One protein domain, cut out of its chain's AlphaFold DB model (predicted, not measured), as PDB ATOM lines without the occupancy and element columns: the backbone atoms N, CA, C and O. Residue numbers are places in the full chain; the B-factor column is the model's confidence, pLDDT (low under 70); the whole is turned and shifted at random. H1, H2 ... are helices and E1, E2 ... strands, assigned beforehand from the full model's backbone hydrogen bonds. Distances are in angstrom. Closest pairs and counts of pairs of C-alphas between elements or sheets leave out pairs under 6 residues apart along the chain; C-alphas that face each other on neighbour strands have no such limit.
ATOM      1  N   ASP A   4       4.802 -30.278   0.067       65.06
ATOM      2  CA  ASP A   4       4.153 -29.082  -0.475       65.06
ATOM      3  C   ASP A   4       2.623 -29.174  -0.483       65.06
ATOM      4  O   ASP A   4       1.940 -28.185  -0.724       65.06
ATOM      5  N   ARG A   5       2.063 -30.359  -0.203       74.94
ATOM      6  CA  ARG A   5       0.614 -30.542  -0.079       74.94
ATOM      7  C   ARG A   5       0.051 -30.024   1.250       74.94
ATOM      8  O   ARG A   5      -1.167 -29.970   1.389       74.94
ATOM      9  N   TYR A   6       0.911 -29.689   2.214       80.31
ATOM     10  CA  TYR A   6       0.522 -29.229   3.545       80.31
ATOM     11  C   TYR A   6       0.982 -27.784   3.767       80.31
ATOM     12  O   TYR A   6       2.169 -27.499   3.578       80.31
ATOM     13  N   PRO A   7       0.094 -26.865   4.190       78.62
ATOM     14  CA  PRO A   7       0.518 -25.534   4.605       78.62
ATOM     15  C   PRO A   7       1.441 -25.612   5.839       78.62
ATOM     16  O   PRO A   7       1.304 -26.542   6.637       78.62
ATOM     17  N   PRO A   8       2.353 -24.643   6.050       75.75
ATOM     18  CA  PRO A   8       3.284 -24.639   7.187       75.75
ATOM     19  C   PRO A   8       2.604 -24.660   8.564       75.75
ATOM     20  O   PRO A   8       3.193 -25.108   9.544       75.75
ATOM     21  N   GLU A   9       1.352 -24.207   8.636       81.31
ATOM     22  CA  GLU A   9       0.529 -24.209   9.852       81.31
ATOM     23  C   GLU A   9      -0.190 -25.540  10.110       81.31
ATOM     24  O   GLU A   9      -0.964 -25.649  11.058       81.31
ATOM     25  N   SER A  10       0.044 -26.558   9.278       81.69
ATOM     26  CA  SER A  10      -0.582 -27.868   9.448       81.69
ATOM     27  C   SER A  10      -0.154 -28.504  10.763       81.69
ATOM     28  O   SER A  10       1.028 -28.765  10.991       81.69
ATOM     29  N   GLU A  11      -1.136 -28.834  11.597       85.75
ATOM     30  CA  GLU A  11      -0.907 -29.609  12.818       85.75
ATOM     31  C   GLU A  11      -0.707 -31.106  12.526       85.75
ATOM     32  O   GLU A  11      -0.226 -31.849  13.386       85.75
ATOM     33  N   GLU A  12      -1.045 -31.547  11.309       86.94
ATOM     34  CA  GLU A  12      -0.992 -32.941  10.881       86.94
ATOM     35  C   GLU A  12      -0.328 -33.114   9.520       86.94
ATOM     36  O   GLU A  12      -0.673 -32.433   8.552       86.94
ATOM     37  N   VAL A  13       0.574 -34.092   9.414       87.56
ATOM     38  CA  VAL A  13       1.254 -34.416   8.152       87.56
ATOM     39  C   VAL A  13       1.278 -35.922   7.927       87.56
ATOM     40  O   VAL A  13       1.611 -36.689   8.828       87.56
ATOM     41  N   TYR A  14       0.972 -36.359   6.701       86.88
ATOM     42  CA  TYR A  14       1.080 -37.762   6.303       86.88
ATOM     43  C   TYR A  14       2.430 -38.083   5.652       86.88
ATOM     44  O   TYR A  14       2.821 -37.482   4.650       86.88
ATOM     45  N   VAL A  15       3.110 -39.102   6.180       85.94
ATOM     46  CA  VAL A  15       4.439 -39.541   5.745       85.94
ATOM     47  C   VAL A  15       4.395 -41.016   5.353       85.94
ATOM     48  O   VAL A  15       4.263 -41.908   6.185       85.94
ATOM     49  N   SER A  16       4.556 -41.295   4.058       81.94
ATOM     50  CA  SER A  16       4.601 -42.665   3.523       81.94
ATOM     51  C   SER A  16       6.006 -43.278   3.467       81.94
ATOM     52  O   SER A  16       6.144 -44.457   3.141       81.94
ATOM     53  N   ARG A  17       7.058 -42.501   3.763       82.19
ATOM     54  CA  ARG A  17       8.459 -42.960   3.769       82.19
ATOM     55  C   ARG A  17       8.911 -43.321   5.184       82.19
ATOM     56  O   ARG A  17       8.297 -42.914   6.161       82.19
ATOM     57  N   ARG A  18      10.018 -44.062   5.290       80.75
ATOM     58  CA  ARG A  18      10.650 -44.369   6.581       80.75
ATOM     59  C   ARG A  18      10.996 -43.076   7.322       80.75
ATOM     60  O   ARG A  18      11.685 -42.221   6.769       80.75
ATOM     61  N   LEU A  19      10.550 -42.972   8.572       82.31
ATOM     62  CA  LEU A  19      10.870 -41.845   9.439       82.31
ATOM     63  C   LEU A  19      12.290 -42.023   9.996       82.31
ATOM     64  O   LEU A  19      12.534 -42.890  10.833       82.31
ATOM     65  N   SER A  20      13.239 -41.250   9.468       83.69
ATOM     66  CA  SER A  20      14.597 -41.130  10.006       83.69
ATOM     67  C   SER A  20      14.710 -39.892  10.898       83.69
ATOM     68  O   SER A  20      13.888 -38.982  10.792       83.69
ATOM     69  N   ALA A  21      15.751 -39.824  11.733       81.88
ATOM     70  CA  ALA A  21      16.032 -38.642  12.553       81.88
ATOM     71  C   ALA A  21      16.162 -37.366  11.698       81.88
ATOM     72  O   ALA A  21      15.567 -36.341  12.020       81.88
ATOM     73  N   ASN A  22      16.841 -37.454  10.548       86.44
ATOM     74  CA  ASN A  22      16.962 -36.330   9.617       86.44
ATOM     75  C   ASN A  22      15.598 -35.887   9.076       86.44
ATOM     76  O   ASN A  22      15.331 -34.693   8.986       86.44
ATOM     77  N   LEU A  23      14.719 -36.835   8.731       84.12
ATOM     78  CA  LEU A  23      13.391 -36.495   8.228       84.12
ATOM     79  C   LEU A  23      12.518 -35.865   9.320       84.12
ATOM     80  O   LEU A  23      11.826 -34.889   9.046       84.12
ATOM     81  N   ALA A  24      12.583 -36.378  10.550       84.38
ATOM     82  CA  ALA A  24      11.922 -35.776  11.704       84.38
ATOM     83  C   ALA A  24      12.380 -34.323  11.923       84.38
ATOM     84  O   ALA A  24      11.544 -33.433  12.039       84.38
ATOM     85  N   ALA A  25      13.690 -34.061  11.875       86.75
ATOM     86  CA  ALA A  25      14.233 -32.709  12.008       86.75
ATOM     87  C   ALA A  25      13.743 -31.762  10.896       86.75
ATOM     88  O   ALA A  25      13.397 -30.613  11.163       86.75
ATOM     89  N   VAL A  26      13.665 -32.244   9.649       88.38
ATOM     90  CA  VAL A  26      13.116 -31.465   8.525       88.38
ATOM     91  C   VAL A  26      11.638 -31.136   8.745       88.38
ATOM     92  O   VAL A  26      11.228 -30.003   8.500       88.38
ATOM     93  N   LEU A  27      10.843 -32.092   9.233       86.44
ATOM     94  CA  LEU A  27       9.420 -31.885   9.517       86.44
ATOM     95  C   LEU A  27       9.211 -30.843  10.619       86.44
ATOM     96  O   LEU A  27       8.435 -29.916  10.418       86.44
ATOM     97  N   LEU A  28       9.950 -30.942  11.726       85.00
ATOM     98  CA  LEU A  28       9.859 -29.991  12.840       85.00
ATOM     99  C   LEU A  28      10.251 -28.565  12.428       85.00
ATOM    100  O   LEU A  28       9.612 -27.603  12.839       85.00
ATOM    101  N   ARG A  29      11.270 -28.412  11.568       86.88
ATOM    102  CA  ARG A  29      11.672 -27.095  11.041       86.88
ATOM    103  C   ARG A  29      10.646 -26.498  10.082       86.88
ATOM    104  O   ARG A  29      10.524 -25.280  10.005       86.88
ATOM    105  N   ARG A  30       9.965 -27.340   9.301       85.69
ATOM    106  CA  ARG A  30       9.004 -26.901   8.279       85.69
ATOM    107  C   ARG A  30       7.614 -26.632   8.857       85.69
ATOM    108  O   ARG A  30       6.933 -25.746   8.354       85.69
ATOM    109  N   PHE A  31       7.221 -27.385   9.880       86.88
ATOM    110  CA  PHE A  31       5.900 -27.343  10.501       86.88
ATOM    111  C   PHE A  31       6.052 -27.074  12.008       86.88
ATOM    112  O   PHE A  31       6.079 -28.013  12.803       86.88
ATOM    113  N   PRO A  32       6.154 -25.801  12.431       82.62
ATOM    114  CA  PRO A  32       6.391 -25.448  13.834       82.62
ATOM    115  C   PRO A  32       5.211 -25.781  14.762       82.62
ATOM    116  O   PRO A  32       5.385 -25.842  15.973       82.62
ATOM    117  N   ARG A  33       4.008 -25.997  14.208       86.62
ATOM    118  CA  ARG A  33       2.796 -26.388  14.951       86.62
ATOM    119  C   ARG A  33       2.437 -27.866  14.794       86.62
ATOM    120  O   ARG A  33       1.313 -28.259  15.093       86.62
ATOM    121  N   LEU A  34       3.361 -28.686  14.294       85.88
ATOM    122  CA  LEU A  34       3.111 -30.102  14.066       85.88
ATOM    123  C   LEU A  34       2.818 -30.810  15.391       85.88
ATOM    124  O   LEU A  34       3.678 -30.868  16.261       85.88
ATOM    125  N   LYS A  35       1.621 -31.382  15.519       88.12
ATOM    126  CA  LYS A  35       1.222 -32.204  16.671       88.12
ATOM    127  C   LYS A  35       1.200 -33.682  16.317       88.12
ATOM    128  O   LYS A  35       1.511 -34.517  17.162       88.12
ATOM    129  N   ARG A  36       0.834 -34.027  15.074       90.06
ATOM    130  CA  ARG A  36       0.636 -35.421  14.649       90.06
ATOM    131  C   ARG A  36       1.314 -35.751  13.324       90.06
ATOM    132  O   ARG A  36       1.136 -35.069  12.317       90.06
ATOM    133  N   ILE A  37       2.038 -36.867  13.299       89.81
ATOM    134  CA  ILE A  37       2.584 -37.466  12.080       89.81
ATOM    135  C   ILE A  37       1.800 -38.740  11.772       89.81
ATOM    136  O   ILE A  37       1.902 -39.745  12.475       89.81
ATOM    137  N   LEU A  38       1.040 -38.711  10.683       88.94
ATOM    138  CA  LEU A  38       0.273 -39.846  10.190       88.94
ATOM    139  C   LEU A  38       1.169 -40.725   9.319       88.94
ATOM    140  O   LEU A  38       1.685 -40.284   8.293       88.94
ATOM    141  N   VAL A  39       1.334 -41.991   9.679       88.81
ATOM    142  CA  VAL A  39       2.149 -42.942   8.908       88.81
ATOM    143  C   VAL A  39       1.347 -44.185   8.538       88.81
ATOM    144  O   VAL A  39       0.489 -44.619   9.302       88.81
ATOM    145  N   PRO A  40       1.606 -44.837   7.394       87.19
ATOM    146  CA  PRO A  40       1.082 -46.175   7.146       87.19
ATOM    147  C   PRO A  40       1.518 -47.150   8.240       87.19
ATOM    148  O   PRO A  40       2.659 -47.099   8.699       87.19
ATOM    149  N   ARG A  41       0.693 -48.151   8.554       85.56
ATOM    150  CA  ARG A  41       1.069 -49.220   9.498       85.56
ATOM    151  C   ARG A  41       2.328 -49.998   9.114       85.56
ATOM    152  O   ARG A  41       2.979 -50.578   9.978       85.56
ATOM    153  N   SER A  42       2.667 -50.071   7.825       84.56
ATOM    154  CA  SER A  42       3.954 -50.638   7.394       84.56
ATOM    155  C   SER A  42       5.119 -49.765   7.841       84.56
ATOM    156  O   SER A  42       6.095 -50.296   8.345       84.56
ATOM    157  N   VAL A  43       4.999 -48.444   7.706       87.38
ATOM    158  CA  VAL A  43       6.024 -47.499   8.150       87.38
ATOM    159  C   VAL A  43       6.110 -47.504   9.671       87.38
ATOM    160  O   VAL A  43       7.202 -47.705  10.183       87.38
ATOM    161  N   TYR A  44       4.982 -47.391  10.381       88.19
ATOM    162  CA  TYR A  44       4.935 -47.390  11.851       88.19
ATOM    163  C   TYR A  44       5.700 -48.567  12.470       88.19
ATOM    164  O   TYR A  44       6.516 -48.375  13.363       88.19
ATOM    165  N   ARG A  45       5.511 -49.777  11.925       85.69
ATOM    166  CA  ARG A  45       6.182 -51.006  12.384       85.69
ATOM    167  C   ARG A  45       7.703 -51.011  12.209       85.69
ATOM    168  O   ARG A  45       8.372 -51.803  12.858       85.69
ATOM    169  N   ILE A  46       8.232 -50.188  11.309       87.88
ATOM    170  CA  ILE A  46       9.665 -50.132  10.982       87.88
ATOM    171  C   ILE A  46      10.367 -49.010  11.769       87.88
ATOM    172  O   ILE A  46      11.599 -48.970  11.832       87.88
ATOM    173  N   ILE A  47       9.612 -48.070  12.346       87.75
ATOM    174  CA  ILE A  47      10.178 -46.967  13.129       87.75
ATOM    175  C   ILE A  47      10.758 -47.535  14.425       87.75
ATOM    176  O   ILE A  47      10.131 -48.347  15.104       87.75
ATOM    177  N   SER A  48      11.973 -47.111  14.773       86.50
ATOM    178  CA  SER A  48      12.596 -47.536  16.020       86.50
ATOM    179  C   SER A  48      11.898 -46.886  17.225       86.50
ATOM    180  O   SER A  48      11.549 -45.703  17.162       86.50
ATOM    181  N   PRO A  49      11.763 -47.596  18.361       86.44
ATOM    182  CA  PRO A  49      11.187 -47.027  19.583       86.44
ATOM    183  C   PRO A  49      11.885 -45.739  20.035       86.44
ATOM    184  O   PRO A  49      11.232 -44.812  20.493       86.44
ATOM    185  N   LYS A  50      13.206 -45.645  19.820       88.06
ATOM    186  CA  LYS A  50      13.997 -44.438  20.104       88.06
ATOM    187  C   LYS A  50      13.473 -43.206  19.361       88.06
ATOM    188  O   LYS A  50      13.364 -42.144  19.957       88.06
ATOM    189  N   VAL A  51      13.131 -43.349  18.079       86.00
ATOM    190  CA  VAL A  51      12.595 -42.239  17.272       86.00
ATOM    191  C   VAL A  51      11.185 -41.866  17.728       86.00
ATOM    192  O   VAL A  51      10.875 -40.683  17.804       86.00
ATOM    193  N   LEU A  52      10.347 -42.850  18.071       86.50
ATOM    194  CA  LEU A  52       9.003 -42.590  18.602       86.50
ATOM    195  C   LEU A  52       9.055 -41.831  19.932       86.50
ATOM    196  O   LEU A  52       8.305 -40.876  20.115       86.50
ATOM    197  N   ASN A  53       9.953 -42.231  20.832       90.00
ATOM    198  CA  ASN A  53      10.122 -41.578  22.128       90.00
ATOM    199  C   ASN A  53      10.665 -40.156  21.969       90.00
ATOM    200  O   ASN A  53      10.078 -39.235  22.523       90.00
ATOM    201  N   ALA A  54      11.696 -39.959  21.141       89.38
ATOM    202  CA  ALA A  54      12.252 -38.630  20.881       89.38
ATOM    203  C   ALA A  54      11.209 -37.666  20.289       89.38
ATOM    204  O   ALA A  54      11.148 -36.503  20.666       89.38
ATOM    205  N   LEU A  55      10.351 -38.141  19.380       88.06
ATOM    206  CA  LEU A  55       9.262 -37.321  18.838       88.06
ATOM    207  C   LEU A  55       8.210 -36.989  19.897       88.06
ATOM    208  O   LEU A  55       7.746 -35.851  19.957       88.06
ATOM    209  N   ARG A  56       7.881 -37.952  20.763       89.69
ATOM    210  CA  ARG A  56       6.937 -37.757  21.867       89.69
ATOM    211  C   ARG A  56       7.449 -36.745  22.893       89.69
ATOM    212  O   ARG A  56       6.663 -35.928  23.354       89.69
ATOM    213  N   GLU A  57       8.743 -36.764  23.211       89.06
ATOM    214  CA  GLU A  57       9.393 -35.780  24.094       89.06
ATOM    215  C   GLU A  57       9.310 -34.352  23.537       89.06
ATOM    216  O   GLU A  57       9.164 -33.397  24.293       89.06
ATOM    217  N   VAL A  58       9.330 -34.206  22.210       87.56
ATOM    218  CA  VAL A  58       9.168 -32.922  21.508       87.56
ATOM    219  C   VAL A  58       7.685 -32.520  21.365       87.56
ATOM    220  O   VAL A  58       7.376 -31.444  20.860       87.56
ATOM    221  N   GLY A  59       6.746 -33.351  21.832       87.38
ATOM    222  CA  GLY A  59       5.305 -33.084  21.764       87.38
ATOM    223  C   GLY A  59       4.642 -33.495  20.447       87.38
ATOM    224  O   GLY A  59       3.526 -33.061  20.166       87.38
ATOM    225  N   VAL A  60       5.303 -34.336  19.641       90.06
ATOM    226  CA  VAL A  60       4.772 -34.850  18.372       90.06
ATOM    227  C   VAL A  60       4.388 -36.319  18.497       90.06
ATOM    228  O   VAL A  60       5.217 -37.189  18.768       90.06
ATOM    229  N   GLU A  61       3.124 -36.623  18.228       90.19
ATOM    230  CA  GLU A  61       2.605 -37.985  18.243       90.19
ATOM    231  C   GLU A  61       2.663 -38.624  16.849       90.19
ATOM    232  O   GLU A  61       2.254 -38.034  15.848       90.19
ATOM    233  N   VAL A  62       3.145 -39.865  16.767       88.25
ATOM    234  CA  VAL A  62       3.136 -40.640  15.520       88.25
ATOM    235  C   VAL A  62       1.961 -41.610  15.549       88.25
ATOM    236  O   VAL A  62       1.942 -42.534  16.360       88.25
ATOM    237  N   VAL A  63       1.008 -41.435  14.635       88.44
ATOM    238  CA  VAL A  63      -0.225 -42.230  14.578       88.44
ATOM    239  C   VAL A  63      -0.246 -43.064  13.300       88.44
ATOM    240  O   VAL A  63       0.006 -42.566  12.199       88.44
ATOM    241  N   SER A  64      -0.562 -44.353  13.420       85.81
ATOM    242  CA  SER A  64      -0.729 -45.216  12.252       85.81
ATOM    243  C   SER A  64      -2.093 -45.002  11.598       85.81
ATOM    244  O   SER A  64      -3.123 -45.225  12.230       85.81
ATOM    245  N   THR A  65      -2.121 -44.649  10.311       80.88
ATOM    246  CA  THR A  65      -3.355 -44.682   9.523       80.88
ATOM    247  C   THR A  65      -3.604 -46.106   9.028       80.88
ATOM    248  O   THR A  65      -2.972 -46.606   8.090       80.88
ATOM    249  N   ASP A  66      -4.528 -46.783   9.702       68.06
ATOM    250  CA  ASP A  66      -5.086 -48.051   9.249       68.06
ATOM    251  C   ASP A  66      -6.178 -47.758   8.219       68.06
ATOM    252  O   ASP A  66      -7.371 -47.768   8.507       68.06
TER     253      ASP A  66
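AT A GLANCE: This is residues 4 to 66 of the 119 residues of the protein "DUF1699 domain-containing protein" of Candidatus Micrarchaeota archaeon (UniProt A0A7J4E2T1). A small wall of three parallel strands, E1, E2 and E3, is only grazed by the helix H3 and by short H2, which follows directly where E2 ends, while the helix H1, not on the sheet, runs the same way as H3 at a shallow tilt and close to it. The whole is rounded and compact, with a radius of gyration of the C-alphas of 10.6 A and spans of 27 by 23 by 17 A. The 63 printed residues hold, along the chain, E1, H1, E2, H2, H3 and E3, of mixed class; the sheet's order is E1, E2, E3.

IN THESE COORDINATES: E2 is residues 36 to 40, 13.1 A long. E1 is residues 12 to 14, beginning at C-alpha 12 (-0.992, -32.941, 10.881). E3 is residues 61 to 65, 12.5 A, ending at C-alpha 65 (-3.355, -44.682, 9.523). H1 is residues 21 to 30, 14.3 A; H2 is residues 41 to 44; H3 is residues 49 to 57, 12.3 A.

HOW THE PARTS SIT: E2 is the inner strand. It is parallel to E1 at 19 degrees, with N 38 and O 13 2.8 A apart, within hydrogen-bond range. It is parallel to E3 at 34 degrees, with N 37 and O 61 at 2.8 A. E1, H1, E2 and E2, H2, H3, E3 are strand-helix-strand units, parallel neighbour strands joined through helices, with right-handed crossovers. H3 only grazes the sheet; its closest C-alphas to E3 are Leu 55 and Glu 61, 6.7 A. H2 also only grazes it; Arg 41 and Ser 64 are its closest C-alphas to E3, 5.2 A. H1 is not on the sheet. H1 and H3 are close but not clearly touching, Ala 21 and Val 51 being their closest C-alphas at 6.9 A, with a shallow tilt of 25 degrees, the same way. H1 and H2 are apart. Every O i to N i+4 pair is within hydrogen-bond range in H1 and H3; H2 is too short for one.

THE WHOLE: The C-alphas farthest apart are those of Pro 7 and Pro 49, 28.3 A. The printed part has no cut, and no link is long. Mean pLDDT of the printed part is 85.2; residues 4 and 66 are under 70.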